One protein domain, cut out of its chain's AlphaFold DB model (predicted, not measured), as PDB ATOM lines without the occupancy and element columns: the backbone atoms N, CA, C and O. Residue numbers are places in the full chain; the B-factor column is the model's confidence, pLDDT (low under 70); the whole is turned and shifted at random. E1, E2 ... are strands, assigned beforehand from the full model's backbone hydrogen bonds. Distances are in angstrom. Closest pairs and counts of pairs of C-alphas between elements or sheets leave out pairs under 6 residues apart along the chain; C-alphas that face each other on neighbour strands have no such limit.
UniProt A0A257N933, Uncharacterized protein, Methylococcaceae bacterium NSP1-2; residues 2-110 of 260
ATOM      1  N   PRO A   2     139.018 159.624 148.787       58.25
ATOM      2  CA  PRO A   2     139.417 160.042 150.129       58.25
ATOM      3  C   PRO A   2     139.843 161.515 150.092       58.25
ATOM      4  O   PRO A   2     140.364 161.968 149.074       58.25
ATOM      5  N   ASN A   3     139.602 162.262 151.171       76.88
ATOM      6  CA  ASN A   3     140.034 163.655 151.266       76.88
ATOM      7  C   ASN A   3     141.562 163.707 151.157       76.88
ATOM      8  O   ASN A   3     142.274 163.337 152.091       76.88
ATOM      9  N   THR A   4     142.055 164.136 150.000       85.44
ATOM     10  CA  THR A   4     143.471 164.351 149.739       85.44
ATOM     11  C   THR A   4     143.726 165.839 149.583       85.44
ATOM     12  O   THR A   4     142.945 166.573 148.978       85.44
ATOM     13  N   ARG A   5     144.828 166.303 150.162       91.75
ATOM     14  CA  ARG A   5     145.308 167.671 150.015       91.75
ATOM     15  C   ARG A   5     146.681 167.618 149.375       91.75
ATOM     16  O   ARG A   5     147.591 167.004 149.925       91.75
ATOM     17  N   LEU A   6     146.810 168.284 148.235       94.38
ATOM     18  CA  LEU A   6     148.087 168.532 147.588       94.38
ATOM     19  C   LEU A   6     148.570 169.928 147.990       94.38
ATOM     20  O   LEU A   6     147.822 170.900 147.876       94.38
ATOM     21  N   VAL A   7     149.799 170.024 148.480       96.44
ATOM     22  CA  VAL A   7     150.471 171.289 148.779       96.44
ATOM     23  C   VAL A   7     151.768 171.327 147.991       96.44
ATOM     24  O   VAL A   7     152.589 170.422 148.110       96.44
ATOM     25  N   PHE A   8     151.951 172.382 147.207       97.25
ATOM     26  CA  PHE A   8     153.174 172.631 146.457       97.25
ATOM     27  C   PHE A   8     153.737 174.006 146.830       97.25
ATOM     28  O   PHE A   8     153.006 174.994 146.823       97.25
ATOM     29  N   ASP A   9     155.026 174.043 147.149       98.06
ATOM     30  CA  ASP A   9     155.848 175.238 147.302       98.06
ATOM     31  C   ASP A   9     157.180 175.018 146.574       98.06
ATOM     32  O   ASP A   9     157.873 174.011 146.763       98.06
ATOM     33  N   GLY A  10     157.544 175.971 145.728       97.12
ATOM     34  CA  GLY A  10     158.724 175.882 144.890       97.12
ATOM     35  C   GLY A  10     159.007 177.185 144.160       97.12
ATOM     36  O   GLY A  10     158.177 178.092 144.097       97.12
ATOM     37  N   LYS A  11     160.210 177.276 143.600       98.19
ATOM     38  CA  LYS A  11     160.649 178.396 142.764       98.19
ATOM     39  C   LYS A  11     161.149 177.863 141.436       98.19
ATOM     40  O   LYS A  11     161.985 176.965 141.412       98.19
ATOM     41  N   GLY A  12     160.642 178.428 140.346       96.50
ATOM     42  CA  GLY A  12     161.019 178.054 138.987       96.50
ATOM     43  C   GLY A  12     161.556 179.233 138.186       96.50
ATOM     44  O   GLY A  12     161.244 180.390 138.469       96.50
ATOM     45  N   SER A  13     162.349 178.916 137.174       96.88
ATOM     46  CA  SER A  13     162.780 179.805 136.099       96.88
ATOM     47  C   SER A  13     162.581 179.099 134.751       96.88
ATOM     48  O   SER A  13     162.044 177.994 134.694       96.88
ATOM     49  N   LEU A  14     163.032 179.719 133.658       96.56
ATOM     50  CA  LEU A  14     163.077 179.061 132.347       96.56
ATOM     51  C   LEU A  14     164.084 177.900 132.286       96.56
ATOM     52  O   LEU A  14     164.015 177.113 131.349       96.56
ATOM     53  N   ASP A  15     164.962 177.772 133.282       97.44
ATOM     54  CA  ASP A  15     166.124 176.876 133.265       97.44
ATOM     55  C   ASP A  15     166.025 175.734 134.293       97.44
ATOM     56  O   ASP A  15     166.691 174.706 134.143       97.44
ATOM     57  N   ALA A  16     165.258 175.928 135.373       97.81
ATOM     58  CA  ALA A  16     165.187 174.993 136.494       97.81
ATOM     59  C   ALA A  16     163.965 175.227 137.400       97.81
ATOM     60  O   ALA A  16     163.376 176.307 137.423       97.81
ATOM     61  N   MET A  17     163.649 174.236 138.231       98.06
ATOM     62  CA  MET A  17     162.704 174.308 139.341       98.06
ATOM     63  C   MET A  17     163.319 173.720 140.607       98.06
ATOM     64  O   MET A  17     163.791 172.589 140.623       98.06
ATOM     65  N   THR A  18     163.249 174.482 141.693       98.44
ATOM     66  CA  THR A  18     163.473 173.996 143.055       98.44
ATOM     67  C   THR A  18     162.126 173.694 143.700       98.44
ATOM     68  O   THR A  18     161.257 174.563 143.777       98.44
ATOM     69  N   ILE A  19     161.964 172.466 144.174       98.44
ATOM     70  CA  ILE A  19     160.822 171.987 144.948       98.44
ATOM     71  C   ILE A  19     161.205 172.109 146.422       98.44
ATOM     72  O   ILE A  19     161.937 171.270 146.951       98.44
ATOM     73  N   HIS A  20     160.721 173.154 147.095       98.25
ATOM     74  CA  HIS A  20     160.889 173.275 148.547       98.25
ATOM     75  C   HIS A  20     159.959 172.315 149.285       98.25
ATOM     76  O   HIS A  20     160.310 171.808 150.349       98.25
ATOM     77  N   LYS A  21     158.769 172.073 148.721       97.75
ATOM     78  CA  LYS A  21     157.784 171.134 149.246       97.75
ATOM     79  C   LYS A  21     156.804 170.695 148.163       97.75
ATOM     80  O   LYS A  21     156.102 171.512 147.584       97.75
ATOM     81  N   LEU A  22     156.678 169.392 147.966       97.69
ATOM     82  CA  LEU A  22     155.533 168.766 147.313       97.69
ATOM     83  C   LEU A  22     154.976 167.724 148.283       97.69
ATOM     84  O   LEU A  22     155.579 166.675 148.482       97.69
ATOM     85  N   GLU A  23     153.858 168.042 148.928       96.75
ATOM     86  CA  GLU A  23     153.215 167.206 149.942       96.75
ATOM     87  C   GLU A  23     151.857 166.728 149.434       96.75
ATOM     88  O   GLU A  23     150.970 167.530 149.138       96.75
ATOM     89  N   LEU A  24     151.678 165.413 149.393       94.81
ATOM     90  CA  LEU A  24     150.386 164.772 149.220       94.81
ATOM     91  C   LEU A  24     149.955 164.185 150.564       94.81
ATOM     92  O   LEU A  24     150.491 163.176 151.025       94.81
ATOM     93  N   LYS A  25     148.966 164.820 151.189       92.38
ATOM     94  CA  LYS A  25     148.415 164.402 152.477       92.38
ATOM     95  C   LYS A  25     147.051 163.756 152.292       92.38
ATOM     96  O   LYS A  25     146.174 164.305 151.629       92.38
ATOM     97  N   SER A  26     146.865 162.604 152.914       89.06
ATOM     98  CA  SER A  26     145.586 161.904 153.040       89.06
ATOM     99  C   SER A  26     145.166 161.848 154.509       89.06
ATOM    100  O   SER A  26     145.904 162.288 155.392       89.06
ATOM    101  N   THR A  27     143.995 161.279 154.794       85.38
ATOM    102  CA  THR A  27     143.527 161.079 156.172       85.38
ATOM    103  C   THR A  27     144.481 160.218 157.004       85.38
ATOM    104  O   THR A  27     144.569 160.406 158.213       85.38
ATOM    105  N   THR A  28     145.184 159.273 156.376       85.38
ATOM    106  CA  THR A  28     145.964 158.242 157.077       85.38
ATOM    107  C   THR A  28     147.467 158.363 156.888       85.38
ATOM    108  O   THR A  28     148.202 157.677 157.584       85.38
ATOM    109  N   GLY A  29     147.940 159.206 155.971       94.00
ATOM    110  CA  GLY A  29     149.358 159.262 155.647       94.00
ATOM    111  C   GLY A  29     149.757 160.428 154.767       94.00
ATOM    112  O   GLY A  29     148.914 161.154 154.230       94.00
ATOM    113  N   ILE A  30     151.064 160.579 154.624       96.19
ATOM    114  CA  ILE A  30     151.717 161.702 153.970       96.19
ATOM    115  C   ILE A  30     152.810 161.191 153.035       96.19
ATOM    116  O   ILE A  30     153.527 160.243 153.354       96.19
ATOM    117  N   PHE A  31     152.928 161.829 151.881       97.00
ATOM    118  CA  PHE A  31     154.037 161.666 150.954       97.00
ATOM    119  C   PHE A  31     154.639 163.042 150.700       97.00
ATOM    120  O   PHE A  31     153.907 163.975 150.373       97.00
ATOM    121  N   ASN A  32     155.950 163.168 150.867       97.75
ATOM    122  CA  ASN A  32     156.685 164.411 150.706       97.75
ATOM    123  C   ASN A  32     157.782 164.244 149.667       97.75
ATOM    124  O   ASN A  32     158.443 163.210 149.580       97.75
ATOM    125  N   THR A  33     158.013 165.301 148.906       98.00
ATOM    126  CA  THR A  33     159.114 165.387 147.960       98.00
ATOM    127  C   THR A  33     159.748 166.765 148.020       98.00
ATOM    128  O   THR A  33     159.049 167.780 148.086       98.00
ATOM    129  N   VAL A  34     161.075 166.786 147.994       98.69
ATOM    130  CA  VAL A  34     161.898 167.993 147.884       98.69
ATOM    131  C   VAL A  34     163.004 167.743 146.875       98.69
ATOM    132  O   VAL A  34     163.380 166.594 146.634       98.69
ATOM    133  N   GLY A  35     163.544 168.807 146.296       98.19
ATOM    134  CA  GLY A  35     164.689 168.673 145.410       98.19
ATOM    135  C   GLY A  35     164.732 169.712 144.311       98.19
ATOM    136  O   GLY A  35     164.129 170.779 144.410       98.19
ATOM    137  N   GLN A  36     165.462 169.394 143.257       98.00
ATOM    138  CA  GLN A  36     165.702 170.291 142.137       98.00
ATOM    139  C   GLN A  36     165.648 169.534 140.818       98.00
ATOM    140  O   GLN A  36     166.066 168.380 140.726       98.00
ATOM    141  N   ILE A  37     165.139 170.215 139.800       97.44
ATOM    142  CA  ILE A  37     165.101 169.750 138.420       97.44
ATOM    143  C   ILE A  37     165.664 170.880 137.563       97.44
ATOM    144  O   ILE A  37     165.189 172.007 137.660       97.44
ATOM    145  N   GLY A  38     166.683 170.607 136.755       97.31
ATOM    146  CA  GLY A  38     167.243 171.549 135.783       97.31
ATOM    147  C   GLY A  38     167.005 171.056 134.364       97.31
ATOM    148  O   GLY A  38     166.952 169.849 134.152       97.31
ATOM    149  N   TRP A  39     166.854 171.959 133.398       96.06
ATOM    150  CA  TRP A  39     166.636 171.608 131.985       96.06
ATOM    151  C   TRP A  39     167.239 172.609 130.984       96.06
ATOM    152  O   TRP A  39     166.940 172.530 129.798       96.06
ATOM    153  N   LYS A  40     168.094 173.539 131.436       93.81
ATOM    154  CA  LYS A  40     168.747 174.545 130.576       93.81
ATOM    155  C   LYS A  40     169.615 173.938 129.468       93.81
ATOM    156  O   LYS A  40     169.401 174.223 128.297       93.81
ATOM    157  N   ASP A  41     170.593 173.125 129.864       89.00
ATOM    158  CA  ASP A  41     171.564 172.516 128.944       89.00
ATOM    159  C   ASP A  41     171.293 171.016 128.785       89.00
ATOM    160  O   ASP A  41     171.259 170.469 127.689       89.00
ATOM    161  N   LYS A  42     171.069 170.350 129.918       92.50
ATOM    162  CA  LYS A  42     170.688 168.946 130.033       92.50
ATOM    163  C   LYS A  42     169.655 168.812 131.133       92.50
ATOM    164  O   LYS A  42     169.638 169.618 132.068       92.50
ATOM    165  N   THR A  43     168.818 167.784 131.044       95.19
ATOM    166  CA  THR A  43     167.857 167.529 132.117       95.19
ATOM    167  C   THR A  43     168.599 166.908 133.291       95.19
ATOM    168  O   THR A  43     169.225 165.867 133.135       95.19
ATOM    169  N   THR A  44     168.553 167.528 134.462       97.12
ATOM    170  CA  THR A  44     169.103 166.977 135.704       97.12
ATOM    171  C   THR A  44     168.018 166.923 136.757       97.12
ATOM    172  O   THR A  44     167.105 167.748 136.764       97.12
ATOM    173  N   PHE A  45     168.107 165.956 137.660       97.00
ATOM    174  CA  PHE A  45     167.223 165.898 138.811       97.00
ATOM    175  C   PHE A  45     167.965 165.366 140.033       97.00
ATOM    176  O   PHE A  45     168.838 164.507 139.933       97.00
ATOM    177  N   ASP A  46     167.608 165.902 141.191       98.38
ATOM    178  CA  ASP A  46     168.056 165.466 142.508       98.38
ATOM    179  C   ASP A  46     166.847 165.607 143.435       98.38
ATOM    180  O   ASP A  46     166.451 166.722 143.774       98.38
ATOM    181  N   ILE A  47     166.196 164.483 143.728       98.44
ATOM    182  CA  ILE A  47     164.866 164.404 144.328       98.44
ATOM    183  C   ILE A  47     164.897 163.448 145.513       98.44
ATOM    184  O   ILE A  47     165.163 162.256 145.362       98.44
ATOM    185  N   GLN A  48     164.565 163.955 146.694       98.69
ATOM    186  CA  GLN A  48     164.337 163.137 147.880       98.69
ATOM    187  C   GLN A  48     162.839 162.929 148.063       98.69
ATOM    188  O   GLN A  48     162.067 163.889 148.007       98.69
ATOM    189  N   ALA A  49     162.435 161.684 148.301       98.31
ATOM    190  CA  ALA A  49     161.047 161.328 148.552       98.31
ATOM    191  C   ALA A  49     160.925 160.541 149.856       98.31
ATOM    192  O   ALA A  49     161.602 159.526 150.053       98.31
ATOM    193  N   THR A  50     160.028 161.006 150.724       98.56
ATOM    194  CA  THR A  50     159.696 160.351 151.988       98.56
ATOM    195  C   THR A  50     158.201 160.098 152.086       98.56
ATOM    196  O   THR A  50     157.383 160.843 151.543       98.56
ATOM    197  N   ALA A  51     157.826 159.032 152.779       97.88
ATOM    198  CA  ALA A  51     156.432 158.712 153.030       97.88
ATOM    199  C   ALA A  51     156.257 158.138 154.431       97.88
ATOM    200  O   ALA A  51     157.127 157.421 154.925       97.88
ATOM    201  N   GLU A  52     155.107 158.410 155.038       97.88
ATOM    202  CA  GLU A  52     154.696 157.811 156.302       97.88
ATOM    203  C   GLU A  52     153.219 157.436 156.226       97.88
ATOM    204  O   GLU A  52     152.368 158.275 155.911       97.88
ATOM    205  N   ASN A  53     152.919 156.159 156.494       96.44
ATOM    206  CA  ASN A  53     151.573 155.583 156.415       96.44
ATOM    207  C   ASN A  53     150.848 155.891 155.087       96.44
ATOM    208  O   ASN A  53     149.617 155.935 155.018       96.44
ATOM    209  N   PHE A  54     151.611 156.126 154.016       95.88
ATOM    210  CA  PHE A  54     151.075 156.540 152.730       95.88
ATOM    211  C   PHE A  54     150.331 155.381 152.082       95.88
ATOM    212  O   PHE A  54     150.850 154.270 152.034       95.88
ATOM    213  N   ASN A  55     149.130 155.642 151.568       95.19
ATOM    214  CA  ASN A  55     148.356 154.648 150.839       95.19
ATOM    215  C   ASN A  55     148.538 154.839 149.325       95.19
ATOM    216  O   ASN A  55     147.955 155.776 148.764       95.19
ATOM    217  N   PRO A  56     149.279 153.951 148.634       93.25
ATOM    218  CA  PRO A  56     149.530 154.097 147.205       93.25
ATOM    219  C   PRO A  56     148.281 153.973 146.335       93.25
ATOM    220  O   PRO A  56     148.331 154.412 145.191       93.25
ATOM    221  N   ALA A  57     147.151 153.469 146.854       92.62
ATOM    222  CA  ALA A  57     145.879 153.411 146.120       92.62
ATOM    223  C   ALA A  57     145.349 154.768 145.645       92.62
ATOM    224  O   ALA A  57     144.484 154.807 144.774       92.62
ATOM    225  N   ILE A  58     145.875 155.879 146.172       88.62
ATOM    226  CA  ILE A  58     145.580 157.224 145.657       88.62
ATOM    227  C   ILE A  58     146.084 157.388 144.211       88.62
ATOM    228  O   ILE A  58     145.486 158.136 143.443       88.62
ATOM    229  N   ILE A  59     147.164 156.688 143.847       88.19
ATOM    230  CA  ILE A  59     147.816 156.759 142.531       88.19
ATOM    231  C   ILE A  59     147.644 155.439 141.762       88.19
ATOM    232  O   ILE A  59     147.398 155.443 140.561       88.19
ATOM    233  N   MET A  60     147.749 154.302 142.453       89.88
ATOM    234  CA  MET A  60     147.687 152.949 141.894       89.88
ATOM    235  C   MET A  60     146.640 152.119 142.650       89.88
ATOM    236  O   MET A  60     146.987 151.515 143.665       89.88
ATOM    237  N   PRO A  61     145.374 152.064 142.192       90.00
ATOM    238  CA  PRO A  61     144.264 151.453 142.935       90.00
ATOM    239  C   PRO A  61     144.525 150.031 143.463       90.00
ATOM    240  O   PRO A  61     144.140 149.714 144.588       90.00
ATOM    241  N   ASP A  62     145.261 149.207 142.713       89.38
ATOM    242  CA  ASP A  62     145.599 147.822 143.083       89.38
ATOM    243  C   ASP A  62     146.725 147.696 144.136       89.38
ATOM    244  O   ASP A  62     147.139 146.598 144.525       89.38
ATOM    245  N   MET A  63     147.248 148.827 144.608       92.25
ATOM    246  CA  MET A  63     148.329 148.931 145.593       92.25
ATOM    247  C   MET A  63     147.835 149.524 146.914       92.25
ATOM    248  O   MET A  63     148.568 150.238 147.593       92.25
ATOM    249  N   ALA A  64     146.588 149.232 147.292       94.00
ATOM    250  CA  ALA A  64     146.049 149.634 148.585       94.00
ATOM    251  C   ALA A  64     146.928 149.139 149.738       94.00
ATOM    252  O   ALA A  64     147.303 147.965 149.788       94.00
ATOM    253  N   GLY A  65     147.252 150.030 150.672       94.94
ATOM    254  CA  GLY A  65     148.169 149.703 151.752       94.94
ATOM    255  C   GLY A  65     148.567 150.886 152.621       94.94
ATOM    256  O   GLY A  65     147.934 151.940 152.601       94.94
ATOM    257  N   ASN A  66     149.632 150.684 153.385       96.69
ATOM    258  CA  ASN A  66     150.341 151.709 154.137       96.69
ATOM    259  C   ASN A  66     151.835 151.506 153.898       96.69
ATOM    260  O   ASN A  66     152.346 150.406 154.075       96.69
ATOM    261  N   LEU A  67     152.531 152.547 153.465       97.19
ATOM    262  CA  LEU A  67     153.961 152.505 153.209       97.19
ATOM    263  C   LEU A  67     154.662 153.629 153.957       97.19
ATOM    264  O   LEU A  67     154.202 154.774 153.970       97.19
ATOM    265  N   SER A  68     155.820 153.288 154.502       98.31
ATOM    266  CA  SER A  68     156.859 154.237 154.857       98.31
ATOM    267  C   SER A  68     158.009 154.096 153.869       98.31
ATOM    268  O   SER A  68     158.429 152.978 153.562       98.31
ATOM    269  N   LEU A  69     158.497 155.229 153.373       98.38
ATOM    270  CA  LEU A  69     159.532 155.320 152.348       98.38
ATOM    271  C   LEU A  69     160.564 156.366 152.762       98.38
ATOM    272  O   LEU A  69     160.194 157.440 153.227       98.38
ATOM    273  N   ASP A  70     161.831 156.060 152.530       98.69
ATOM    274  CA  ASP A  70     162.940 157.004 152.487       98.69
ATOM    275  C   ASP A  70     163.794 156.660 151.263       98.69
ATOM    276  O   ASP A  70     164.272 155.527 151.114       98.69
ATOM    277  N   SER A  71     163.901 157.610 150.336       98.62
ATOM    278  CA  SER A  71     164.547 157.384 149.046       98.62
ATOM    279  C   SER A  71     165.138 158.652 148.445       98.62
ATOM    280  O   SER A  71     164.670 159.767 148.696       98.62
ATOM    281  N   HIS A  72     166.158 158.460 147.612       98.69
ATOM    282  CA  HIS A  72     166.854 159.514 146.891       98.69
ATOM    283  C   HIS A  72     167.036 159.112 145.429       98.69
ATOM    284  O   HIS A  72     167.563 158.041 145.138       98.69
ATOM    285  N   PHE A  73     166.615 159.980 144.517       97.88
ATOM    286  CA  PHE A  73     166.748 159.810 143.078       97.88
ATOM    287  C   PHE A  73     167.579 160.956 142.521       97.88
ATOM    288  O   PHE A  73     167.209 162.122 142.648       97.88
ATOM    289  N   LYS A  74     168.693 160.628 141.885       98.12
ATOM    290  CA  LYS A  74     169.568 161.566 141.193       98.12
ATOM    291  C   LYS A  74     169.745 161.120 139.759       98.12
ATOM    292  O   LYS A  74     169.794 159.925 139.480       98.12
ATOM    293  N   GLY A  75     169.891 162.062 138.847       97.00
ATOM    294  CA  GLY A  75     170.186 161.699 137.479       97.00
ATOM    295  C   GLY A  75     170.427 162.871 136.561       97.00
ATOM    296  O   GLY A  75     170.196 164.036 136.895       97.00
ATOM    297  N   GLN A  76     170.900 162.515 135.376       96.00
ATOM    298  CA  GLN A  76     171.016 163.418 134.250       96.00
ATOM    299  C   GLN A  76     170.644 162.697 132.957       96.00
ATOM    300  O   GLN A  76     170.974 161.527 132.755       96.00
ATOM    301  N   PHE A  77     169.967 163.425 132.083       92.38
ATOM    302  CA  PHE A  77     169.656 163.042 130.722       92.38
ATOM    303  C   PHE A  77     170.318 164.060 129.791       92.38
ATOM    304  O   PHE A  77     169.885 165.213 129.699       92.38
ATOM    305  N   ALA A  78     171.423 163.631 129.188       87.12
ATOM    306  CA  ALA A  78     172.223 164.359 128.208       87.12
ATOM    307  C   ALA A  78     172.543 163.388 127.053       87.12
ATOM    308  O   ALA A  78     171.656 162.645 126.641       87.12
ATOM    309  N   ASP A  79     173.796 163.333 126.596       87.25
ATOM    310  CA  ASP A  79     174.256 162.334 125.620       87.25
ATOM    311  C   ASP A  79     174.207 160.901 126.180       87.25
ATOM    312  O   ASP A  79     173.914 159.950 125.458       87.25
ATOM    313  N   GLU A  80     174.432 160.747 127.488       89.50
ATOM    314  CA  GLU A  80     174.297 159.480 128.207       89.50
ATOM    315  C   GLU A  80     173.312 159.610 129.373       89.50
ATOM    316  O   GLU A  80     173.301 160.610 130.104       89.50
ATOM    317  N   LEU A  81     172.507 158.565 129.578       94.25
ATOM    318  CA  LEU A  81     171.623 158.441 130.731       94.25
ATOM    319  C   LEU A  81     172.448 158.105 131.978       94.25
ATOM    320  O   LEU A  81     173.188 157.119 131.999       94.25
ATOM    321  N   GLN A  82     172.281 158.895 133.037       97.19
ATOM    322  CA  GLN A  82     172.787 158.550 134.362       97.19
ATOM    323  C   GLN A  82     171.659 158.577 135.382       97.19
ATOM    324  O   GLN A  82     170.921 159.561 135.463       97.19
ATOM    325  N   LEU A  83     171.546 157.513 136.174       97.88
ATOM    326  CA  LEU A  83     170.562 157.369 137.243       97.88
ATOM    327  C   LEU A  83     171.253 156.811 138.487       97.88
ATOM    328  O   LEU A  83     171.830 155.734 138.431       97.88
ATOM    329  N   ASP A  84     171.164 157.509 139.611       98.25
ATOM    330  CA  ASP A  84     171.526 157.017 140.940       98.25
ATOM    331  C   ASP A  84     170.244 156.979 141.785       98.25
ATOM    332  O   ASP A  84     169.639 158.011 142.078       98.25
ATOM    333  N   ILE A  85     169.795 155.772 142.118       98.31
ATOM    334  CA  ILE A  85     168.580 155.519 142.888       98.31
ATOM    335  C   ILE A  85     168.980 154.821 144.179       98.31
ATOM    336  O   ILE A  85     169.481 153.697 144.150       98.31
ATOM    337  N   ALA A  86     168.701 155.448 145.313       98.62
ATOM    338  CA  ALA A  86     168.844 154.852 146.630       98.62
ATOM    339  C   ALA A  86     167.466 154.672 147.270       98.62
ATOM    340  O   ALA A  86     166.745 155.642 147.508       98.62
ATOM    341  N   ILE A  87     167.112 153.426 147.577       98.50
ATOM    342  CA  ILE A  87     165.993 153.088 148.454       98.50
ATOM    343  C   ILE A  87     166.620 152.790 149.809       98.50
ATOM    344  O   ILE A  87     167.072 151.674 150.065       98.50
ATOM    345  N   ASN A  88     166.697 153.806 150.666       98.31
ATOM    346  CA  ASN A  88     167.278 153.642 151.997       98.31
ATOM    347  C   ASN A  88     166.372 152.767 152.863       98.31
ATOM    348  O   ASN A  88     166.847 151.949 153.649       98.31
ATOM    349  N   LYS A  89     165.055 152.942 152.709       97.75
ATOM    350  CA  LYS A  89     164.055 152.126 153.385       97.75
ATOM    351  C   LYS A  89     162.712 152.201 152.677       97.75
ATOM    352  O   LYS A  89     162.162 153.279 152.493       97.75
ATOM    353  N   LEU A  90     162.121 151.050 152.402       98.50
ATOM    354  CA  LEU A  90     160.694 150.896 152.148       98.50
ATOM    355  C   LEU A  90     160.168 149.830 153.099       98.50
ATOM    356  O   LEU A  90     160.729 148.740 153.172       98.50
ATOM    357  N   THR A  91     159.099 150.127 153.833       98.62
ATOM    358  CA  THR A  91     158.442 149.177 154.743       98.62
ATOM    359  C   THR A  91     156.947 149.436 154.808       98.62
ATOM    360  O   THR A  91     156.527 150.580 154.666       98.62
ATOM    361  N   GLY A  92     156.149 148.417 155.110       98.06
ATOM    362  CA  GLY A  92     154.730 148.596 155.411       98.06
ATOM    363  C   GLY A  92     153.909 147.392 154.993       98.06
ATOM    364  O   GLY A  92     154.376 146.256 155.096       98.06
ATOM    365  N   GLN A  93     152.696 147.634 154.510       97.31
ATOM    366  CA  GLN A  93     151.820 146.602 153.974       97.31
ATOM    367  C   GLN A  93     151.212 147.022 152.640       97.31
ATOM    368  O   GLN A  93     150.714 148.137 152.508       97.31
ATOM    369  N   LEU A  94     151.177 146.100 151.679       96.00
ATOM    370  CA  LEU A  94     150.453 146.237 150.414       96.00
ATOM    371  C   LEU A  94     149.501 145.062 150.248       96.00
ATOM    372  O   LEU A  94     149.904 143.909 150.380       96.00
ATOM    373  N   ARG A  95     148.227 145.344 149.967       95.06
ATOM    374  CA  ARG A  95     147.154 144.343 149.831       95.06
ATOM    375  C   ARG A  95     147.082 143.361 151.013       95.06
ATOM    376  O   ARG A  95     146.769 142.189 150.829       95.06
ATOM    377  N   GLY A  96     147.409 143.831 152.219       94.69
ATOM    378  CA  GLY A  96     147.450 143.017 153.440       94.69
ATOM    379  C   GLY A  96     148.726 142.186 153.636       94.69
ATOM    380  O   GLY A  96     148.835 141.483 154.638       94.69
ATOM    381  N   TYR A  97     149.705 142.267 152.732       96.88
ATOM    382  CA  TYR A  97     150.987 141.575 152.862       96.88
ATOM    383  C   TYR A  97     152.071 142.526 153.369       96.88
ATOM    384  O   TYR A  97     152.181 143.631 152.837       96.88
ATOM    385  N   PRO A  98     152.895 142.121 154.355       97.94
ATOM    386  CA  PRO A  98     154.038 142.921 154.776       97.94
ATOM    387  C   PRO A  98     155.027 143.056 153.621       97.94
ATOM    388  O   PRO A  98     155.359 142.063 152.973       97.94
ATOM    389  N   VAL A  99     155.506 144.268 153.373       98.25
ATOM    390  CA  VAL A  99     156.492 144.546 152.330       98.25
ATOM    391  C   VAL A  99     157.704 145.254 152.905       98.25
ATOM    392  O   VAL A  99     157.587 146.059 153.834       98.25
ATOM    393  N   SER A 100     158.867 144.973 152.329       98.62
ATOM    394  CA  SER A 100     160.049 145.797 152.532       98.62
ATOM    395  C   SER A 100     160.926 145.825 151.290       98.62
ATOM    396  O   SER A 100     160.942 144.862 150.525       98.62
ATOM    397  N   ALA A 101     161.656 146.915 151.092       98.50
ATOM    398  CA  ALA A 101     162.701 146.980 150.086       98.50
ATOM    399  C   ALA A 101     163.816 147.942 150.502       98.50
ATOM    400  O   ALA A 101     163.569 148.932 151.195       98.50
ATOM    401  N   ASP A 102     165.022 147.642 150.050       98.81
ATOM    402  CA  ASP A 102     166.218 148.453 150.224       98.81
ATOM    403  C   ASP A 102     167.211 148.147 149.103       98.81
ATOM    404  O   ASP A 102     167.141 147.096 148.463       98.81
ATOM    405  N   GLY A 103     168.110 149.090 148.837       98.50
ATOM    406  CA  GLY A 103     169.203 148.895 147.894       98.50
ATOM    407  C   GLY A 103     169.530 150.142 147.092       98.50
ATOM    408  O   GLY A 103     168.831 151.158 147.148       98.50
ATOM    409  N   LYS A 104     170.618 150.052 146.325       98.56
ATOM    410  CA  LYS A 104     171.087 151.139 145.467       98.56
ATOM    411  C   LYS A 104     171.275 150.666 144.028       98.56
ATOM    412  O   LYS A 104     171.861 149.611 143.791       98.56
ATOM    413  N   LEU A 105     170.812 151.467 143.077       98.38
ATOM    414  CA  LEU A 105     171.001 151.274 141.643       98.38
ATOM    415  C   LEU A 105     171.790 152.460 141.089       98.38
ATOM    416  O   LEU A 105     171.458 153.605 141.374       98.38
ATOM    417  N   LEU A 106     172.819 152.184 140.296       98.38
ATOM    418  CA  LEU A 106     173.582 153.188 139.563       98.38
ATOM    419  C   LEU A 106     173.655 152.774 138.096       98.38
ATOM    420  O   LEU A 106     174.290 151.776 137.778       98.38
ATOM    421  N   LEU A 107     173.021 153.536 137.217       97.75
ATOM    422  CA  LEU A 107     173.143 153.416 135.771       97.75
ATOM    423  C   LEU A 107     174.021 154.559 135.262       97.75
ATOM    424  O   LEU A 107     173.735 155.715 135.561       97.75
ATOM    425  N   VAL A 108     175.069 154.242 134.505       96.50
ATOM    426  CA  VAL A 108     175.901 155.221 133.788       96.50
ATOM    427  C   VAL A 108     176.087 154.717 132.364       96.50
ATOM    428  O   VAL A 108     176.739 153.691 132.157       96.50
ATOM    429  N   GLY A 109     175.462 155.395 131.400       94.56
ATOM    430  CA  GLY A 109     175.360 154.895 130.033       94.56
ATOM    431  C   GLY A 109     174.641 153.545 130.026       94.56
ATOM    432  O   GLY A 109     173.493 153.443 130.453       94.56
ATOM    433  N   GLU A 110     175.338 152.494 129.602       93.44
ATOM    434  CA  GLU A 110     174.823 151.118 129.584       93.44
ATOM    435  C   GLU A 110     175.261 150.272 130.791       93.44
ATOM    436  O   GLU A 110     174.895 149.100 130.900       93.44
TER     437      GLU A 110
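What this domain is: This is residues 2 to 110 of the 260 residues of an uncharacterized protein of Methylococcaceae bacterium NSP1-2 (UniProt A0A257N933). A single layer of seven strands, side by side in chain order, is bent midway along their length into a shallow arch. Each strand folds back beside the one before, and the link of residues 55 to 64 loops out on the hollow side of the arch near one end. The printed part has 109 residues, with no named helix and seven strands, E1 to E7, in an antiparallel sheet of that order; the class is all strand. It is only just compact, close to loose, with a radius of gyration of the C-alphas of 15.6 A and spans of 44 by 32 by 20 A.

How they stand to each other: E1, residues 5 to 12, is an edge strand and forms a hairpin with E2, residues 16 to 25, at 170 degrees; N 7 and O 23 are 2.8 A apart. E3, residues 30 to 38, is antiparallel to E2, with N 33 and O 22 at 2.8 A. E4, residues 43 to 54, follows with N 46 and O 36 at 3.0 A. E5, residues 65 to 77, pairs with E4 through N 73 and O 47, 2.8 A. E6, residues 81 to 94, pairs with E5 through N 84 and O 74, 2.8 A. E7, residues 97 to 108, is the other edge strand, with N 101 and O 90 at 2.9 A. The seven form a meander, each strand the antiparallel neighbour of the one before. The sheet is twisted; E2 bends by 57 degrees at residue 20, E5 by 71 at residue 68 and E6 by 84 at residue 91. E1 and E7 are apart.

Where its parts are: E1 begins at C-alpha 5 (145.308, 167.671, 150.015) and E7 ends at C-alpha 108 (175.901, 155.221, 133.788). E1 is 21.8 A long, E2 25.5 A, E3 25.9 A, E4 28.8 A, E5 32.9 A, E6 31.4 A and E7 34.2 A.

The domain as a whole: The C-alphas farthest apart, those of Asp 41 and Gly 96, are 45.3 A apart. The printed part has no cut and no long link. Mean pLDDT of the printed part is 95.3; residue 2 alone is under 70.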